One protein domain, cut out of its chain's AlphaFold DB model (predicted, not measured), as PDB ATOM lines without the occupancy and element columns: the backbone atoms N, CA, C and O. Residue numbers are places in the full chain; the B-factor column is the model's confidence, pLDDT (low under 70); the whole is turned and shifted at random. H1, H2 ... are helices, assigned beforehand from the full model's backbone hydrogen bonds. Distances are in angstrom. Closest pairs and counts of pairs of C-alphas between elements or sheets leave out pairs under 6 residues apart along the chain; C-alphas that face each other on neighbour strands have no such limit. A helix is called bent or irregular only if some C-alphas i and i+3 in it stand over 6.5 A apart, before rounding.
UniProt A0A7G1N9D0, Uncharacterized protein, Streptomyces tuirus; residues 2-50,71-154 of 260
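AT A GLANCE: This is residues 2 to 50 and 71 to 154 of the 260 residues of an uncharacterized protein of Streptomyces tuirus (UniProt A0A7G1N9D0). H3, H4 and H5 stand side by side as an alternating row, with H2 packed on H3. Beyond H3, the side-by-side pair H1 and H7 forms an arm on the other side of H3 from H4. The printed part has 133 residues, with seven named helices, H1 to H7 in order, and no named strand: all helix. It is compact, with a radius of gyration of the C-alphas of 15.8 A and spans of 41 by 40 by 31 A.

IN THESE COORDINATES: H1, residues 2 to 15, begins at C-alpha 2 (-55.729, -120.213, 1.460) and measures 19.9 A. It is irregular, C-alphas 9 and 12 being 7.3 A apart. H2, residues 27 to 40, measures 20.1 A. H3, residues 80 to 95, measures 20.7 A; it is irregular, C-alphas 91 and 94 being 9.6 A apart, with a kink of 70 degrees near residue 89. H4 is residues 99 to 109, and H5, residues 114 to 129, measures 22.3 A. H6 is residues 134 to 137; H7, residues 143 to 153, ends at C-alpha 153 (-52.274, -124.383, -6.527).

HOW THE PARTS SIT: H3 is the hub. It touches H2, closest C-alphas Ala 87 and Ala 37 at 5.0 A. Its residues 80 to 85 touch H4 in a hairpin, closest C-alphas Ala 81 and Ala 105 at 5.0 A. H4 and H5 form another hairpin at 3 degrees, a shallow tilt, closest C-alphas Leu 103 and Leu 117 at 6.8 A. Residues 89 to 94 of H3 touch H7, closest C-alphas Gly 93 and Gly 143 at 4.2 A. H7 touches H1, opposite ways at a shallow tilt of 21 degrees, closest C-alphas Val 148 and Val 6 at 5.7 A. H5, with residues 124 to 128, and H6 only just touch, only at the corner, with 3 pairs of C-alphas within 8 A, the closest His 124 and Leu 134 at 6.6 A. Every O i to N i+4 pair is within hydrogen-bond range in H2, H4, H5 and H7, against 8 of 10 in H1 and 10 of 12 in H3; H6 is too short for one.

THE WHOLE: The C-alphas of Arg 3 and Gly 115 are farthest apart, 43.1 A. Residues 51 to 70 are not printed, and C-alphas 50 and 71 are 16.6 A apart across this cut. The link H1 to H2 is long. The pLDDT is under 70 at residues 42 to 50 and 71 to 78.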
ATOM      1  N   ARG A   2     -56.432-118.954   1.823       93.25
ATOM      2  CA  ARG A   2     -55.729-120.213   1.460       93.25
ATOM      3  C   ARG A   2     -55.187-121.008   2.655       93.25
ATOM      4  O   ARG A   2     -55.588-122.141   2.883       93.25
ATOM      5  N   ARG A   3     -54.368-120.368   3.502       92.06
ATOM      6  CA  ARG A   3     -53.843-120.977   4.743       92.06
ATOM      7  C   ARG A   3     -54.935-121.504   5.684       92.06
ATOM      8  O   ARG A   3     -54.745-122.544   6.295       92.06
ATOM      9  N   ALA A   4     -56.059-120.799   5.804       88.69
ATOM     10  CA  ALA A   4     -57.167-121.198   6.673       88.69
ATOM     11  C   ALA A   4     -57.940-122.397   6.104       88.69
ATOM     12  O   ALA A   4     -58.294-123.295   6.864       88.69
ATOM     13  N   LEU A   5     -58.145-122.444   4.782       88.12
ATOM     14  CA  LEU A   5     -58.749-123.591   4.098       88.12
ATOM     15  C   LEU A   5     -57.866-124.832   4.258       88.12
ATOM     16  O   LEU A   5     -58.331-125.847   4.764       88.12
ATOM     17  N   VAL A   6     -56.566-124.718   3.963       91.50
ATOM     18  CA  VAL A   6     -55.597-125.816   4.138       91.50
ATOM     19  C   VAL A   6     -55.538-126.294   5.590       91.50
ATOM     20  O   VAL A   6     -55.595-127.495   5.843       91.50
ATOM     21  N   ALA A   7     -55.454-125.376   6.558       88.56
ATOM     22  CA  ALA A   7     -55.441-125.735   7.976       88.56
ATOM     23  C   ALA A   7     -56.744-126.418   8.416       88.56
ATOM     24  O   ALA A   7     -56.721-127.283   9.286       88.56
ATOM     25  N   THR A   8     -57.877-126.042   7.821       86.06
ATOM     26  CA  THR A   8     -59.171-126.662   8.114       86.06
ATOM     27  C   THR A   8     -59.266-128.057   7.516       86.06
ATOM     28  O   THR A   8     -59.619-128.979   8.242       86.06
ATOM     29  N   LEU A   9     -58.874-128.233   6.249       86.50
ATOM     30  CA  LEU A   9     -58.816-129.548   5.611       86.50
ATOM     31  C   LEU A   9     -57.903-130.493   6.397       86.50
ATOM     32  O   LEU A   9     -58.294-131.615   6.676       86.50
ATOM     33  N   LYS A  10     -56.732-130.023   6.847       87.56
ATOM     34  CA  LYS A  10     -55.772-130.815   7.642       87.56
ATOM     35  C   LYS A  10     -56.180-131.035   9.102       87.56
ATOM     36  O   LYS A  10     -55.570-131.866   9.771       87.56
ATOM     37  N   ARG A  11     -57.198-130.336   9.614       83.94
ATOM     38  CA  ARG A  11     -57.577-130.380  11.037       83.94
ATOM     39  C   ARG A  11     -57.864-131.795  11.557       83.94
ATOM     40  O   ARG A  11     -57.354-132.092  12.637       83.94
ATOM     41  N   PRO A  12     -58.597-132.675  10.842       79.19
ATOM     42  CA  PRO A  12     -58.831-134.043  11.304       79.19
ATOM     43  C   PRO A  12     -57.530-134.835  11.493       79.19
ATOM     44  O   PRO A  12     -57.419-135.605  12.442       79.19
ATOM     45  N   LEU A  13     -56.524-134.604  10.642       83.19
ATOM     46  CA  LEU A  13     -55.206-135.237  10.754       83.19
ATOM     47  C   LEU A  13     -54.475-134.742  11.999       83.19
ATOM     48  O   LEU A  13     -54.016-135.535  12.813       83.19
ATOM     49  N   THR A  14     -54.428-133.420  12.184       84.06
ATOM     50  CA  THR A  14     -53.767-132.805  13.342       84.06
ATOM     51  C   THR A  14     -54.419-133.234  14.657       84.06
ATOM     52  O   THR A  14     -53.717-133.489  15.629       84.06
ATOM     53  N   GLN A  15     -55.748-133.363  14.691       80.88
ATOM     54  CA  GLN A  15     -56.483-133.858  15.861       80.88
ATOM     55  C   GLN A  15     -56.201-135.335  16.163       80.88
ATOM     56  O   GLN A  15     -56.220-135.724  17.327       80.88
ATOM     57  N   ALA A  16     -55.918-136.137  15.137       79.38
ATOM     58  CA  ALA A  16     -55.503-137.529  15.282       79.38
ATOM     59  C   ALA A  16     -53.996-137.695  15.567       79.38
ATOM     60  O   ALA A  16     -53.536-138.818  15.714       79.38
ATOM     61  N   GLY A  17     -53.220-136.606  15.651       84.31
ATOM     62  CA  GLY A  17     -51.765-136.672  15.837       84.31
ATOM     63  C   GLY A  17     -50.983-137.051  14.573       84.31
ATOM     64  O   GLY A  17     -49.792-137.337  14.647       84.31
ATOM     65  N   ILE A  18     -51.623-137.024  13.402       84.88
ATOM     66  CA  ILE A  18     -51.008-137.372  12.120       84.88
ATOM     67  C   ILE A  18     -50.345-136.123  11.534       84.88
ATOM     68  O   ILE A  18     -51.001-135.253  10.958       84.88
ATOM     69  N   GLU A  19     -49.023-136.032  11.666       81.56
ATOM     70  CA  GLU A  19     -48.245-134.895  11.148       81.56
ATOM     71  C   GLU A  19     -48.013-134.972   9.635       81.56
ATOM     72  O   GLU A  19     -47.968-133.950   8.945       81.56
ATOM     73  N   LYS A  20     -47.860-136.190   9.101       83.31
ATOM     74  CA  LYS A  20     -47.565-136.420   7.687       83.31
ATOM     75  C   LYS A  20     -48.224-137.698   7.192       83.31
ATOM     76  O   LYS A  20     -47.991-138.772   7.734       83.31
ATOM     77  N   ILE A  21     -48.977-137.577   6.102       81.94
ATOM     78  CA  ILE A  21     -49.542-138.731   5.403       81.94
ATOM     79  C   ILE A  21     -48.427-139.418   4.603       81.94
ATOM     80  O   ILE A  21     -47.741-138.742   3.826       81.94
ATOM     81  N   PRO A  22     -48.222-140.734   4.772       81.69
ATOM     82  CA  PRO A  22     -47.285-141.501   3.960       81.69
ATOM     83  C   PRO A  22     -47.628-141.430   2.466       81.69
ATOM     84  O   PRO A  22     -48.749-141.713   2.049       81.69
ATOM     85  N   THR A  23     -46.637-141.084   1.648       82.56
ATOM     86  CA  THR A  23     -46.766-140.906   0.193       82.56
ATOM     87  C   THR A  23     -46.094-142.034  -0.587       82.56
ATOM     88  O   THR A  23     -45.108-142.601  -0.111       82.56
ATOM     89  N   GLY A  24     -46.555-142.275  -1.816       82.81
ATOM     90  CA  GLY A  24     -46.012-143.287  -2.727       82.81
ATOM     91  C   GLY A  24     -46.769-144.617  -2.687       82.81
ATOM     92  O   GLY A  24     -47.646-144.820  -1.841       82.81
ATOM     93  N   ASP A  25     -46.370-145.515  -3.590       85.31
ATOM     94  CA  ASP A  25     -47.148-146.707  -3.980       85.31
ATOM     95  C   ASP A  25     -46.594-148.017  -3.391       85.31
ATOM     96  O   ASP A  25     -46.969-149.110  -3.793       85.31
ATOM     97  N   SER A  26     -45.657-147.928  -2.442       89.25
ATOM     98  CA  SER A  26     -45.113-149.117  -1.773       89.25
ATOM     99  C   SER A  26     -46.109-149.712  -0.774       89.25
ATOM    100  O   SER A  26     -46.787-148.954  -0.077       89.25
ATOM    101  N   ASP A  27     -46.065-151.032  -0.569       90.56
ATOM    102  CA  ASP A  27     -46.832-151.729   0.480       90.56
ATOM    103  C   ASP A  27     -46.646-151.094   1.864       90.56
ATOM    104  O   ASP A  27     -47.582-150.980   2.652       90.56
ATOM    105  N   ARG A  28     -45.432-150.607   2.156       90.56
ATOM    106  CA  ARG A  28     -45.128-149.897   3.403       90.56
ATOM    107  C   ARG A  28     -45.896-148.579   3.523       90.56
ATOM    108  O   ARG A  28     -46.339-148.234   4.613       90.56
ATOM    109  N   ALA A  29     -46.008-147.826   2.431       88.81
ATOM    110  CA  ALA A  29     -46.742-146.564   2.402       88.81
ATOM    111  C   ALA A  29     -48.251-146.808   2.521       88.81
ATOM    112  O   ALA A  29     -48.906-146.118   3.298       88.81
ATOM    113  N   PHE A  30     -48.764-147.830   1.829       89.88
ATOM    114  CA  PHE A  30     -50.144-148.289   1.972       89.88
ATOM    115  C   PHE A  30     -50.449-148.687   3.421       89.88
ATOM    116  O   PHE A  30     -51.341-148.111   4.038       89.88
ATOM    117  N   GLN A  31     -49.659-149.585   4.019       91.56
ATOM    118  CA  GLN A  31     -49.886-150.036   5.395       91.56
ATOM    119  C   GLN A  31     -49.845-148.876   6.397       91.56
ATOM    120  O   GLN A  31     -50.706-148.782   7.266       91.56
ATOM    121  N   ALA A  32     -48.901-147.947   6.237       90.19
ATOM    122  CA  ALA A  32     -48.810-146.784   7.111       90.19
ATOM    123  C   ALA A  32     -50.028-145.846   6.984       90.19
ATOM    124  O   ALA A  32     -50.448-145.261   7.981       90.19
ATOM    125  N   ARG A  33     -50.629-145.713   5.791       91.75
ATOM    126  CA  ARG A  33     -51.902-144.989   5.622       91.75
ATOM    127  C   ARG A  33     -53.078-145.740   6.245       91.75
ATOM    128  O   ARG A  33     -53.927-145.097   6.854       91.75
ATOM    129  N   GLN A  34     -53.109-147.072   6.165       90.69
ATOM    130  CA  GLN A  34     -54.127-147.886   6.844       90.69
ATOM    131  C   GLN A  34     -54.051-147.744   8.370       90.69
ATOM    132  O   GLN A  34     -55.078-147.602   9.032       90.69
ATOM    133  N   ASP A  35     -52.845-147.741   8.936       89.94
ATOM    134  CA  ASP A  35     -52.650-147.571  10.377       89.94
ATOM    135  C   ASP A  35     -53.069-146.162  10.824       89.94
ATOM    136  O   ASP A  35     -53.853-146.019  11.762       89.94
ATOM    137  N   ALA A  36     -52.675-145.130  10.072       89.25
ATOM    138  CA  ALA A  36     -53.132-143.761  10.301       89.25
ATOM    139  C   ALA A  36     -54.667-143.629  10.186       89.25
ATOM    140  O   ALA A  36     -55.285-142.931  10.988       89.25
ATOM    141  N   ALA A  37     -55.316-144.330   9.244       88.56
ATOM    142  CA  ALA A  37     -56.776-144.321   9.107       88.56
ATOM    143  C   ALA A  37     -57.453-144.835  10.381       88.56
ATOM    144  O   ALA A  37     -58.421-144.238  10.851       88.56
ATOM    145  N   ARG A  38     -56.910-145.904  10.974       87.62
ATOM    146  CA  ARG A  38     -57.405-146.466  12.239       87.62
ATOM    147  C   ARG A  38     -57.218-145.502  13.404       87.62
ATOM    148  O   ARG A  38     -58.122-145.385  14.223       87.62
ATOM    149  N   GLU A  39     -56.101-144.778  13.462       85.94
ATOM    150  CA  GLU A  39     -55.845-143.763  14.498       85.94
ATOM    151  C   GLU A  39     -56.821-142.572  14.428       85.94
ATOM    152  O   GLU A  39     -57.109-141.944  15.448       85.94
ATOM    153  N   MET A  40     -57.395-142.282  13.254       81.50
ATOM    154  CA  MET A  40     -58.392-141.215  13.097       81.50
ATOM    155  C   MET A  40     -59.776-141.558  13.670       81.50
ATOM    156  O   MET A  40     -60.531-140.644  14.012       81.50
ATOM    157  N   LEU A  41     -60.137-142.842  13.761       78.31
ATOM    158  CA  LEU A  41     -61.500-143.274  14.107       78.31
ATOM    159  C   LEU A  41     -61.903-142.988  15.571       78.31
ATOM    160  O   LEU A  41     -62.990-142.444  15.771       78.31
ATOM    161  N   PRO A  42     -61.068-143.252  16.602       67.44
ATOM    162  CA  PRO A  42     -61.450-143.069  18.010       67.44
ATOM    163  C   PRO A  42     -61.765-141.620  18.406       67.44
ATOM    164  O   PRO A  42     -62.475-141.388  19.382       67.44
ATOM    165  N   ASN A  43     -61.241-140.640  17.663       55.72
ATOM    166  CA  ASN A  43     -61.391-139.212  17.959       55.72
ATOM    167  C   ASN A  43     -62.586-138.555  17.254       55.72
ATOM    168  O   ASN A  43     -62.863-137.374  17.496       55.72
ATOM    169  N   ARG A  44     -63.337-139.288  16.418       55.94
ATOM    170  CA  ARG A  44     -64.602-138.784  15.874       55.94
ATOM    171  C   ARG A  44     -65.656-138.806  16.975       55.94
ATOM    172  O   ARG A  44     -66.365-139.788  17.173       55.94
ATOM    173  N   ARG A  45     -65.776-137.692  17.706       49.91
ATOM    174  CA  ARG A  45     -66.987-137.427  18.491       49.91
ATOM    175  C   ARG A  45     -68.168-137.499  17.527       49.91
ATOM    176  O   ARG A  45     -68.200-136.744  16.562       49.91
ATOM    177  N   VAL A  46     -69.132-138.362  17.819       49.25
ATOM    178  CA  VAL A  46     -70.458-138.311  17.200       49.25
ATOM    179  C   VAL A  46     -71.337-137.415  18.073       49.25
ATOM    180  O   VAL A  46     -71.745-137.816  19.166       49.25
ATOM    181  N   PRO A  47     -71.601-136.175  17.649       49.44
ATOM    182  CA  PRO A  47     -72.856-135.517  17.985       49.44
ATOM    183  C   PRO A  47     -73.545-135.035  16.697       49.44
ATOM    184  O   PRO A  47     -72.873-134.737  15.724       49.44
ATOM    185  N   ARG A  48     -74.863-134.872  16.592       51.31
ATOM    186  CA  ARG A  48     -76.021-135.078  17.477       51.31
ATOM    187  C   ARG A  48     -77.254-134.810  16.596       51.31
ATOM    188  O   ARG A  48     -77.198-133.898  15.786       51.31
ATOM    189  N   ARG A  49     -78.356-135.521  16.874       49.28
ATOM    190  CA  ARG A  49     -79.700-135.407  16.267       49.28
ATOM    191  C   ARG A  49     -79.763-135.700  14.767       49.28
ATOM    192  O   ARG A  49     -79.130-135.051  13.949       49.28
ATOM    193  N   ASP A  50     -80.600-136.673  14.434       60.38
ATOM    194  CA  ASP A  50     -81.114-136.854  13.086       60.38
ATOM    195  C   ASP A  50     -81.946-135.606  12.733       60.38
ATOM    196  O   ASP A  50     -83.086-135.440  13.184       60.38
ATOM    197  N   ALA A  71     -84.745-143.515  -1.703       58.34
ATOM    198  CA  ALA A  71     -84.183-144.759  -1.168       58.34
ATOM    199  C   ALA A  71     -82.641-144.806  -1.263       58.34
ATOM    200  O   ALA A  71     -81.996-145.617  -0.623       58.34
ATOM    201  N   THR A  72     -82.026-143.937  -2.061       52.00
ATOM    202  CA  THR A  72     -80.572-143.800  -2.186       52.00
ATOM    203  C   THR A  72     -79.935-142.897  -1.122       52.00
ATOM    204  O   THR A  72     -78.713-142.759  -1.112       52.00
ATOM    205  N   ALA A  73     -80.718-142.248  -0.255       55.97
ATOM    206  CA  ALA A  73     -80.203-141.360   0.780       55.97
ATOM    207  C   ALA A  73     -79.492-142.153   1.889       55.97
ATOM    208  O   ALA A  73     -80.025-143.115   2.444       55.97
ATOM    209  N   LEU A  74     -78.275-141.726   2.235       56.12
ATOM    210  CA  LEU A  74     -77.447-142.373   3.252       56.12
ATOM    211  C   LEU A  74     -77.994-142.077   4.654       56.12
ATOM    212  O   LEU A  74     -77.614-141.093   5.285       56.12
ATOM    213  N   ALA A  75     -78.854-142.957   5.168       49.81
ATOM    214  CA  ALA A  75     -79.521-142.780   6.462       49.81
ATOM    215  C   ALA A  75     -78.566-142.746   7.677       49.81
ATOM    216  O   ALA A  75     -78.962-142.337   8.766       49.81
ATOM    217  N   ASN A  76     -77.309-143.193   7.536       54.09
ATOM    218  CA  ASN A  76     -76.381-143.259   8.664       54.09
ATOM    219  C   ASN A  76     -74.903-143.184   8.252       54.09
ATOM    220  O   ASN A  76     -74.166-144.165   8.347       54.09
ATOM    221  N   ILE A  77     -74.424-141.991   7.889       60.53
ATOM    222  CA  ILE A  77     -72.985-141.720   7.672       60.53
ATOM    223  C   ILE A  77     -72.105-142.002   8.911       60.53
ATOM    224  O   ILE A  77     -70.878-141.993   8.823       60.53
ATOM    225  N   SER A  78     -72.719-142.257  10.073       64.12
ATOM    226  CA  SER A  78     -72.031-142.643  11.307       64.12
ATOM    227  C   SER A  78     -71.871-144.158  11.470       64.12
ATOM    228  O   SER A  78     -71.274-144.588  12.457       64.12
ATOM    229  N   HIS A  79     -72.361-144.975  10.530       74.06
ATOM    230  CA  HIS A  79     -72.116-146.413  10.549       74.06
ATOM    231  C   HIS A  79     -70.609-146.691  10.482       74.06
ATOM    232  O   HIS A  79     -69.900-146.128   9.645       74.06
ATOM    233  N   TRP A  80     -70.112-147.572  11.352       80.75
ATOM    234  CA  TRP A  80     -68.674-147.802  11.522       80.75
ATOM    235  C   TRP A  80     -67.980-148.193  10.204       80.75
ATOM    236  O   TRP A  80     -66.895-147.693   9.922       80.75
ATOM    237  N   ALA A  81     -68.637-148.999   9.359       84.25
ATOM    238  CA  ALA A  81     -68.088-149.415   8.068       84.25
ATOM    239  C   ALA A  81     -67.865-148.217   7.123       84.25
ATOM    240  O   ALA A  81     -66.844-148.146   6.439       84.25
ATOM    241  N   LEU A  82     -68.776-147.234   7.133       81.69
ATOM    242  CA  LEU A  82     -68.628-145.996   6.360       81.69
ATOM    243  C   LEU A  82     -67.566-145.077   6.957       81.69
ATOM    244  O   LEU A  82     -66.852-144.407   6.216       81.69
ATOM    245  N   GLN A  83     -67.419-145.059   8.284       81.31
ATOM    246  CA  GLN A  83     -66.355-144.296   8.932       81.31
ATOM    247  C   GLN A  83     -64.969-144.850   8.580       81.31
ATOM    248  O   GLN A  83     -64.074-144.071   8.252       81.31
ATOM    249  N   GLU A  84     -64.796-146.175   8.603       86.50
ATOM    250  CA  GLU A  84     -63.539-146.829   8.232       86.50
ATOM    251  C   GLU A  84     -63.209-146.620   6.751       86.50
ATOM    252  O   GLU A  84     -62.106-146.175   6.418       86.50
ATOM    253  N   ALA A  85     -64.177-146.866   5.863       88.12
ATOM    254  CA  ALA A  85     -64.023-146.597   4.436       88.12
ATOM    255  C   ALA A  85     -63.689-145.117   4.184       88.12
ATOM    256  O   ALA A  85     -62.715-144.805   3.498       88.12
ATOM    257  N   GLY A  86     -64.419-144.197   4.815       84.94
ATOM    258  CA  GLY A  86     -64.180-142.760   4.705       84.94
ATOM    259  C   GLY A  86     -62.794-142.332   5.195       84.94
ATOM    260  O   GLY A  86     -62.175-141.475   4.573       84.94
ATOM    261  N   ALA A  87     -62.264-142.929   6.268       87.44
ATOM    262  CA  ALA A  87     -60.911-142.637   6.751       87.44
ATOM    263  C   ALA A  87     -59.830-143.096   5.757       87.44
ATOM    264  O   ALA A  87     -58.878-142.359   5.492       87.44
ATOM    265  N   ARG A  88     -60.003-144.281   5.156       89.88
ATOM    266  CA  ARG A  88     -59.101-144.802   4.116       89.88
ATOM    267  C   ARG A  88     -59.135-143.942   2.856       89.88
ATOM    268  O   ARG A  88     -58.079-143.546   2.363       89.88
ATOM    269  N   LEU A  89     -60.334-143.591   2.390       88.62
ATOM    270  CA  LEU A  89     -60.528-142.704   1.244       88.62
ATOM    271  C   LEU A  89     -59.927-141.314   1.504       88.62
ATOM    272  O   LEU A  89     -59.263-140.747   0.643       88.62
ATOM    273  N   LEU A  90     -60.087-140.773   2.715       87.25
ATOM    274  CA  LEU A  90     -59.515-139.480   3.083       87.25
ATOM    275  C   LEU A  90     -57.979-139.487   3.045       87.25
ATOM    276  O   LEU A  90     -57.386-138.493   2.629       87.25
ATOM    277  N   LEU A  91     -57.326-140.564   3.486       89.62
ATOM    278  CA  LEU A  91     -55.865-140.615   3.593       89.62
ATOM    279  C   LEU A  91     -55.157-141.049   2.311       89.62
ATOM    280  O   LEU A  91     -54.098-140.502   2.003       89.62
ATOM    281  N   GLY A  92     -55.706-142.021   1.586       87.56
ATOM    282  CA  GLY A  92     -55.062-142.589   0.398       87.56
ATOM    283  C   GLY A  92     -55.904-142.549  -0.874       87.56
ATOM    284  O   GLY A  92     -55.431-142.991  -1.918       87.56
ATOM    285  N   GLY A  93     -57.119-142.000  -0.819       90.06
ATOM    286  CA  GLY A  93     -57.978-141.869  -1.990       90.06
ATOM    287  C   GLY A  93     -58.326-143.217  -2.624       90.06
ATOM    288  O   GLY A  93     -58.438-144.235  -1.936       90.06
ATOM    289  N   ALA A  94     -58.459-143.221  -3.949       90.00
ATOM    290  CA  ALA A  94     -58.792-144.406  -4.737       90.00
ATOM    291  C   ALA A  94     -57.708-145.499  -4.668       90.00
ATOM    292  O   ALA A  94     -58.008-146.676  -4.851       90.00
ATOM    293  N   ALA A  95     -56.457-145.133  -4.356       86.75
ATOM    294  CA  ALA A  95     -55.364-146.093  -4.193       86.75
ATOM    295  C   ALA A  95     -55.515-146.955  -2.925       86.75
ATOM    296  O   ALA A  95     -55.046-148.090  -2.889       86.75
ATOM    297  N   ASP A  96     -56.185-146.433  -1.893       88.62
ATOM    298  CA  ASP A  96     -56.342-147.115  -0.605       88.62
ATOM    299  C   ASP A  96     -57.756-147.669  -0.373       88.62
ATOM    300  O   ASP A  96     -57.960-148.541   0.488       88.62
ATOM    301  N   LEU A  97     -58.736-147.176  -1.130       89.50
ATOM    302  CA  LEU A  97     -60.103-147.676  -1.155       89.50
ATOM    303  C   LEU A  97     -60.632-147.658  -2.593       89.50
ATOM    304  O   LEU A  97     -61.013-146.609  -3.097       89.50
ATOM    305  N   GLY A  98     -60.691-148.830  -3.225       88.75
ATOM    306  CA  GLY A  98     -61.362-149.006  -4.515       88.75
ATOM    307  C   GLY A  98     -62.889-149.068  -4.387       88.75
ATOM    308  O   GLY A  98     -63.429-149.182  -3.281       88.75
ATOM    309  N   ILE A  99     -63.583-149.068  -5.529       88.25
ATOM    310  CA  ILE A  99     -65.053-149.054  -5.573       88.25
ATOM    311  C   ILE A  99     -65.690-150.241  -4.840       88.25
ATOM    312  O   ILE A  99     -66.615-150.038  -4.064       88.25
ATOM    313  N   GLU A 100     -65.160-151.457  -4.979       89.50
ATOM    314  CA  GLU A 100     -65.700-152.625  -4.263       89.50
ATOM    315  C   GLU A 100     -65.551-152.498  -2.739       89.50
ATOM    316  O   GLU A 100     -66.418-152.934  -1.984       89.50
ATOM    317  N   GLY A 101     -64.488-151.839  -2.267       89.19
ATOM    318  CA  GLY A 101     -64.326-151.533  -0.846       89.19
ATOM    319  C   GLY A 101     -65.377-150.539  -0.346       89.19
ATOM    320  O   GLY A 101     -65.898-150.698   0.757       89.19
ATOM    321  N   LEU A 102     -65.715-149.539  -1.165       88.00
ATOM    322  CA  LEU A 102     -66.770-148.572  -0.864       88.00
ATOM    323  C   LEU A 102     -68.165-149.218  -0.901       88.00
ATOM    324  O   LEU A 102     -68.946-149.022   0.027       88.00
ATOM    325  N   LEU A 103     -68.457-150.031  -1.920       88.88
ATOM    326  CA  LEU A 103     -69.714-150.774  -2.040       88.88
ATOM    327  C   LEU A 103     -69.907-151.743  -0.869       88.88
ATOM    328  O   LEU A 103     -70.984-151.766  -0.282       88.88
ATOM    329  N   GLY A 104     -68.862-152.467  -0.458       90.06
ATOM    330  CA  GLY A 104     -68.927-153.353   0.707       90.06
ATOM    331  C   GLY A 104     -69.174-152.613   2.029       90.06
ATOM    332  O   GLY A 104     -69.822-153.149   2.929       90.06
ATOM    333  N   ALA A 105     -68.699-151.371   2.161       88.38
ATOM    334  CA  ALA A 105     -69.005-150.530   3.319       88.38
ATOM    335  C   ALA A 105     -70.454-150.015   3.298       88.38
ATOM    336  O   ALA A 105     -71.110-149.982   4.343       88.38
ATOM    337  N   LEU A 106     -70.956-149.645   2.116       85.25
ATOM    338  CA  LEU A 106     -72.345-149.230   1.907       85.25
ATOM    339  C   LEU A 106     -73.325-150.378   2.165       85.25
ATOM    340  O   LEU A 106     -74.318-150.169   2.850       85.25
ATOM    341  N   GLU A 107     -73.019-151.588   1.700       87.75
ATOM    342  CA  GLU A 107     -73.827-152.791   1.935       87.75
ATOM    343  C   GLU A 107     -73.983-153.092   3.427       87.75
ATOM    344  O   GLU A 107     -75.086-153.347   3.903       87.75
ATOM    345  N   GLN A 108     -72.901-152.973   4.201       86.12
ATOM    346  CA  GLN A 108     -72.958-153.156   5.653       86.12
ATOM    347  C   GLN A 108     -73.758-152.063   6.362       86.12
ATOM    348  O   GLN A 108     -74.425-152.337   7.357       86.12
ATOM    349  N   ALA A 109     -73.674-150.822   5.881       79.31
ATOM    350  CA  ALA A 109     -74.393-149.701   6.473       79.31
ATOM    351  C   ALA A 109     -75.875-149.654   6.078       79.31
ATOM    352  O   ALA A 109     -76.676-149.049   6.789       79.31
ATOM    353  N   MET A 110     -76.230-150.265   4.946       77.69
ATOM    354  CA  MET A 110     -77.549-150.186   4.322       77.69
ATOM    355  C   MET A 110     -77.976-151.543   3.732       77.69
ATOM    356  O   MET A 110     -78.176-151.648   2.519       77.69
ATOM    357  N   PRO A 111     -78.167-152.581   4.567       78.12
ATOM    358  CA  PRO A 111     -78.427-153.945   4.092       78.12
ATOM    359  C   PRO A 111     -79.715-154.079   3.263       78.12
ATOM    360  O   PRO A 111     -79.804-154.945   2.398       78.12
ATOM    361  N   ASP A 112     -80.692-153.193   3.471       78.69
ATOM    362  CA  ASP A 112     -81.981-153.231   2.768       78.69
ATOM    363  C   ASP A 112     -81.965-152.519   1.398       78.69
ATOM    364  O   ASP A 112     -82.964-152.526   0.680       78.69
ATOM    365  N   HIS A 113     -80.834-151.927   0.998       75.56
ATOM    366  CA  HIS A 113     -80.716-151.088  -0.205       75.56
ATOM    367  C   HIS A 113     -80.011-151.789  -1.377       75.56
ATOM    368  O   HIS A 113     -79.397-151.144  -2.230       75.56
ATOM    369  N   THR A 114     -80.122-153.116  -1.455       79.44
ATOM    370  CA  THR A 114     -79.439-153.962  -2.454       79.44
ATOM    371  C   THR A 114     -79.645-153.496  -3.897       79.44
ATOM    372  O   THR A 114     -78.685-153.413  -4.653       79.44
ATOM    373  N   GLY A 115     -80.865-153.101  -4.280       79.81
ATOM    374  CA  GLY A 115     -81.149-152.620  -5.639       79.81
ATOM    375  C   GLY A 115     -80.372-151.356  -6.033       79.81
ATOM    376  O   GLY A 115     -79.895-151.255  -7.162       79.81
ATOM    377  N   ALA A 116     -80.196-150.410  -5.103       76.12
ATOM    378  CA  ALA A 116     -79.410-149.200  -5.343       76.12
ATOM    379  C   ALA A 116     -77.907-149.512  -5.440       76.12
ATOM    380  O   ALA A 116     -77.208-148.946  -6.282       76.12
ATOM    381  N   LEU A 117     -77.419-150.448  -4.620       82.62
ATOM    382  CA  LEU A 117     -76.020-150.882  -4.639       82.62
ATOM    383  C   LEU A 117     -75.670-151.644  -5.921       82.62
ATOM    384  O   LEU A 117     -74.612-151.399  -6.496       82.62
ATOM    385  N   GLU A 118     -76.566-152.500  -6.418       85.75
ATOM    386  CA  GLU A 118     -76.367-153.177  -7.706       85.75
ATOM    387  C   GLU A 118     -76.388-152.199  -8.880       85.75
ATOM    388  O   GLU A 118     -75.598-152.336  -9.812       85.75
ATOM    389  N   HIS A 119     -77.240-151.171  -8.828       85.50
ATOM    390  CA  HIS A 119     -77.219-150.120  -9.839       85.50
ATOM    391  C   HIS A 119     -75.875-149.378  -9.859       85.50
ATOM    392  O   HIS A 119     -75.285-149.215 -10.925       85.50
ATOM    393  N   LEU A 120     -75.353-148.986  -8.690       84.00
ATOM    394  CA  LEU A 120     -74.035-148.349  -8.584       84.00
ATOM    395  C   LEU A 120     -72.918-149.261  -9.100       84.00
ATOM    396  O   LEU A 120     -72.067-148.814  -9.872       84.00
ATOM    397  N   ARG A 121     -72.938-150.545  -8.725       88.44
ATOM    398  CA  ARG A 121     -71.974-151.537  -9.219       88.44
ATOM    399  C   ARG A 121     -72.011-151.635 -10.743       88.44
ATOM    400  O   ARG A 121     -70.964-151.622 -11.385       88.44
ATOM    401  N   GLU A 122     -73.203-151.682 -11.330       90.88
ATOM    402  CA  GLU A 122     -73.380-151.743 -12.780       90.88
ATOM    403  C   GLU A 122     -72.862-150.482 -13.485       90.88
ATOM    404  O   GLU A 122     -72.164-150.597 -14.490       90.88
ATOM    405  N   VAL A 123     -73.135-149.288 -12.948       89.81
ATOM    406  CA  VAL A 123     -72.616-148.021 -13.494       89.81
ATOM    407  C   VAL A 123     -71.086-148.027 -13.531       89.81
ATOM    408  O   VAL A 123     -70.494-147.728 -14.571       89.81
ATOM    409  N   HIS A 124     -70.437-148.431 -12.436       89.56
ATOM    410  CA  HIS A 124     -68.978-148.535 -12.380       89.56
ATOM    411  C   HIS A 124     -68.429-149.592 -13.341       89.56
ATOM    412  O   HIS A 124     -67.460-149.327 -14.050       89.56
ATOM    413  N   ARG A 125     -69.082-150.755 -13.435       90.62
ATOM    414  CA  ARG A 125     -68.701-151.817 -14.373       90.62
ATOM    415  C   ARG A 125     -68.786-151.353 -15.828       90.62
ATOM    416  O   ARG A 125     -67.905-151.657 -16.627       90.62
ATOM    417  N   GLN A 126     -69.839-150.625 -16.193       94.00
ATOM    418  CA  GLN A 126     -69.999-150.091 -17.549       94.00
ATOM    419  C   GLN A 126     -68.948-149.030 -17.871       94.00
ATOM    420  O   GLN A 126     -68.378-149.044 -18.962       94.00
ATOM    421  N   ALA A 127     -68.637-148.150 -16.920       90.06
ATOM    422  CA  ALA A 127     -67.556-147.191 -17.089       90.06
ATOM    423  C   ALA A 127     -66.207-147.902 -17.292       90.06
ATOM    424  O   ALA A 127     -65.495-147.589 -18.249       90.06
ATOM    425  N   GLU A 128     -65.905-148.925 -16.489       89.56
ATOM    426  CA  GLU A 128     -64.669-149.708 -16.608       89.56
ATOM    427  C   GLU A 128     -64.552-150.390 -17.980       89.56
ATOM    428  O   GLU A 128     -63.492-150.348 -18.605       89.56
ATOM    429  N   LEU A 129     -65.656-150.926 -18.518       92.75
ATOM    430  CA  LEU A 129     -65.696-151.492 -19.874       92.75
ATOM    431  C   LEU A 129     -65.349-150.473 -20.970       92.75
ATOM    432  O   LEU A 129     -64.848-150.854 -22.028       92.75
ATOM    433  N   THR A 130     -65.591-149.185 -20.723       92.50
ATOM    434  CA  THR A 130     -65.198-148.086 -21.620       92.50
ATOM    435  C   THR A 130     -63.813-147.508 -21.302       92.50
ATOM    436  O   THR A 130     -63.416-146.507 -21.893       92.50
ATOM    437  N   GLY A 131     -63.061-148.137 -20.391       87.25
ATOM    438  CA  GLY A 131     -61.738-147.690 -19.955       87.25
ATOM    439  C   GLY A 131     -61.770-146.517 -18.975       87.25
ATOM    440  O   GLY A 131     -60.765-145.826 -18.820       87.25
ATOM    441  N   THR A 132     -62.914-146.274 -18.336       90.44
ATOM    442  CA  THR A 132     -63.130-145.157 -17.416       90.44
ATOM    443  C   THR A 132     -63.219-145.648 -15.974       90.44
ATOM    444  O   THR A 132     -64.134-146.385 -15.622       90.44
ATOM    445  N   ASP A 133     -62.305-145.189 -15.117       86.38
ATOM    446  CA  ASP A 133     -62.418-145.353 -13.664       86.38
ATOM    447  C   ASP A 133     -63.093-144.115 -13.055       86.38
ATOM    448  O   ASP A 133     -62.467-143.068 -12.866       86.38
ATOM    449  N   LEU A 134     -64.388-144.239 -12.748       84.81
ATOM    450  CA  LEU A 134     -65.177-143.163 -12.141       84.81
ATOM    451  C   LEU A 134     -64.651-142.755 -10.758       84.81
ATOM    452  O   LEU A 134     -64.750-141.588 -10.384       84.81
ATOM    453  N   LEU A 135     -64.073-143.686  -9.991       84.44
ATOM    454  CA  LEU A 135     -63.546-143.357  -8.670       84.44
ATOM    455  C   LEU A 135     -62.238-142.571  -8.785       84.44
ATOM    456  O   LEU A 135     -62.019-141.655  -7.997       84.44
ATOM    457  N   ALA A 136     -61.410-142.864  -9.788       84.75
ATOM    458  CA  ALA A 136     -60.218-142.071 -10.092       84.75
ATOM    459  C   ALA A 136     -60.540-140.657 -10.612       84.75
ATOM    460  O   ALA A 136     -59.707-139.759 -10.487       84.75
ATOM    461  N   GLN A 137     -61.733-140.450 -11.176       83.00
ATOM    462  CA  GLN A 137     -62.235-139.130 -11.580       83.00
ATOM    463  C   GLN A 137     -62.905-138.368 -10.434       83.00
ATOM    464  O   GLN A 137     -63.100-137.158 -10.529       83.00
ATOM    465  N   SER A 138     -63.233-139.054  -9.337       82.19
ATOM    466  CA  SER A 138     -63.829-138.421  -8.170       82.19
ATOM    467  C   SER A 138     -62.899-137.348  -7.595       82.19
ATOM    468  O   SER A 138     -61.694-137.578  -7.455       82.19
ATOM    469  N   PRO A 139     -63.447-136.237  -7.083       77.12
ATOM    470  CA  PRO A 139     -62.696-135.320  -6.232       77.12
ATOM    471  C   PRO A 139     -62.094-136.015  -4.995       77.12
ATOM    472  O   PRO A 139     -61.158-135.519  -4.379       77.12
ATOM    473  N   TRP A 140     -62.537-137.208  -4.611       81.81
ATOM    474  CA  TRP A 140     -61.926-137.945  -3.501       81.81
ATOM    475  C   TRP A 140     -60.774-138.866  -3.930       81.81
ATOM    476  O   TRP A 140     -60.109-139.440  -3.068       81.81
ATOM    477  N   ALA A 141     -60.472-138.964  -5.229       87.94
ATOM    478  CA  ALA A 141     -59.499-139.906  -5.790       87.94
ATOM    479  C   ALA A 141     -58.095-139.792  -5.184       87.94
ATOM    480  O   ALA A 141     -57.390-140.788  -5.055       87.94
ATOM    481  N   GLN A 142     -57.691-138.584  -4.790       88.88
ATOM    482  CA  GLN A 142     -56.377-138.304  -4.199       88.88
ATOM    483  C   GLN A 142     -56.437-138.056  -2.682       88.88
ATOM    484  O   GLN A 142     -55.436-137.663  -2.073       88.88
ATOM    485  N   GLY A 143     -57.615-138.233  -2.075       89.50
ATOM    486  CA  GLY A 143     -57.867-137.909  -0.678       89.50
ATOM    487  C   GLY A 143     -57.493-136.466  -0.322       89.50
ATOM    488  O   GLY A 143     -57.426-135.560  -1.155       89.50
ATOM    489  N   ILE A 144     -57.186-136.251   0.950       89.38
ATOM    490  CA  ILE A 144     -56.875-134.940   1.522       89.38
ATOM    491  C   ILE A 144     -55.604-134.302   0.948       89.38
ATOM    492  O   ILE A 144     -55.485-133.077   0.934       89.38
ATOM    493  N   LEU A 145     -54.651-135.102   0.457       89.00
ATOM    494  CA  LEU A 145     -53.447-134.579  -0.191       89.00
ATOM    495  C   LEU A 145     -53.797-133.893  -1.514       89.00
ATOM    496  O   LEU A 145     -53.319-132.785  -1.760       89.00
ATOM    497  N   GLY A 146     -54.668-134.507  -2.320       90.44
ATOM    498  CA  GLY A 146     -55.197-133.883  -3.532       90.44
ATOM    499  C   GLY A 146     -56.006-132.627  -3.236       90.44
ATOM    500  O   GLY A 146     -55.820-131.608  -3.902       90.44
ATOM    501  N   MET A 147     -56.823-132.651  -2.179       91.50
ATOM    502  CA  MET A 147     -57.606-131.482  -1.753       91.50
ATOM    503  C   MET A 147     -56.720-130.303  -1.377       91.50
ATOM    504  O   MET A 147     -56.900-129.187  -1.865       91.50
ATOM    505  N   VAL A 148     -55.729-130.559  -0.522       92.31
ATOM    506  CA  VAL A 148     -54.762-129.551  -0.092       92.31
ATOM    507  C   VAL A 148     -54.007-129.007  -1.293       92.31
ATOM    508  O   VAL A 148     -53.914-127.792  -1.427       92.31
ATOM    509  N   ARG A 149     -53.516-129.878  -2.182       93.00
ATOM    510  CA  ARG A 149     -52.786-129.456  -3.379       93.00
ATOM    511  C   ARG A 149     -53.650-128.574  -4.273       93.00
ATOM    512  O   ARG A 149     -53.187-127.511  -4.662       93.00
ATOM    513  N   THR A 150     -54.896-128.967  -4.531       94.56
ATOM    514  CA  THR A 150     -55.858-128.190  -5.331       94.56
ATOM    515  C   THR A 150     -56.039-126.789  -4.752       94.56
ATOM    516  O   THR A 150     -55.877-125.793  -5.453       94.56
ATOM    517  N   VAL A 151     -56.264-126.694  -3.438       94.12
ATOM    518  CA  VAL A 151     -56.384-125.408  -2.738       94.12
ATOM    519  C   VAL A 151     -55.067-124.636  -2.708       94.12
ATOM    520  O   VAL A 151     -55.092-123.413  -2.680       94.12
ATOM    521  N   GLU A 152     -53.907-125.287  -2.682       95.31
ATOM    522  CA  GLU A 152     -52.598-124.622  -2.684       95.31
ATOM    523  C   GLU A 152     -52.217-124.080  -4.066       95.31
ATOM    524  O   GLU A 152     -51.577-123.033  -4.130       95.31
ATOM    525  N   THR A 153     -52.641-124.739  -5.148       95.88
ATOM    526  CA  THR A 153     -52.274-124.383  -6.527       95.88
ATOM    527  C   THR A 153     -53.326-123.577  -7.280       95.88
ATOM    528  O   THR A 153     -53.004-123.051  -8.340       95.88
ATOM    529  N   ALA A 154     -54.560-123.482  -6.775       95.62
ATOM    530  CA  ALA A 154     -55.609-122.670  -7.391       95.62
ATOM    531  C   ALA A 154     -55.172-121.205  -7.538       95.62
ATOM    532  O   ALA A 154     -54.495-120.680  -6.649       95.62
TER     533      ALA A 154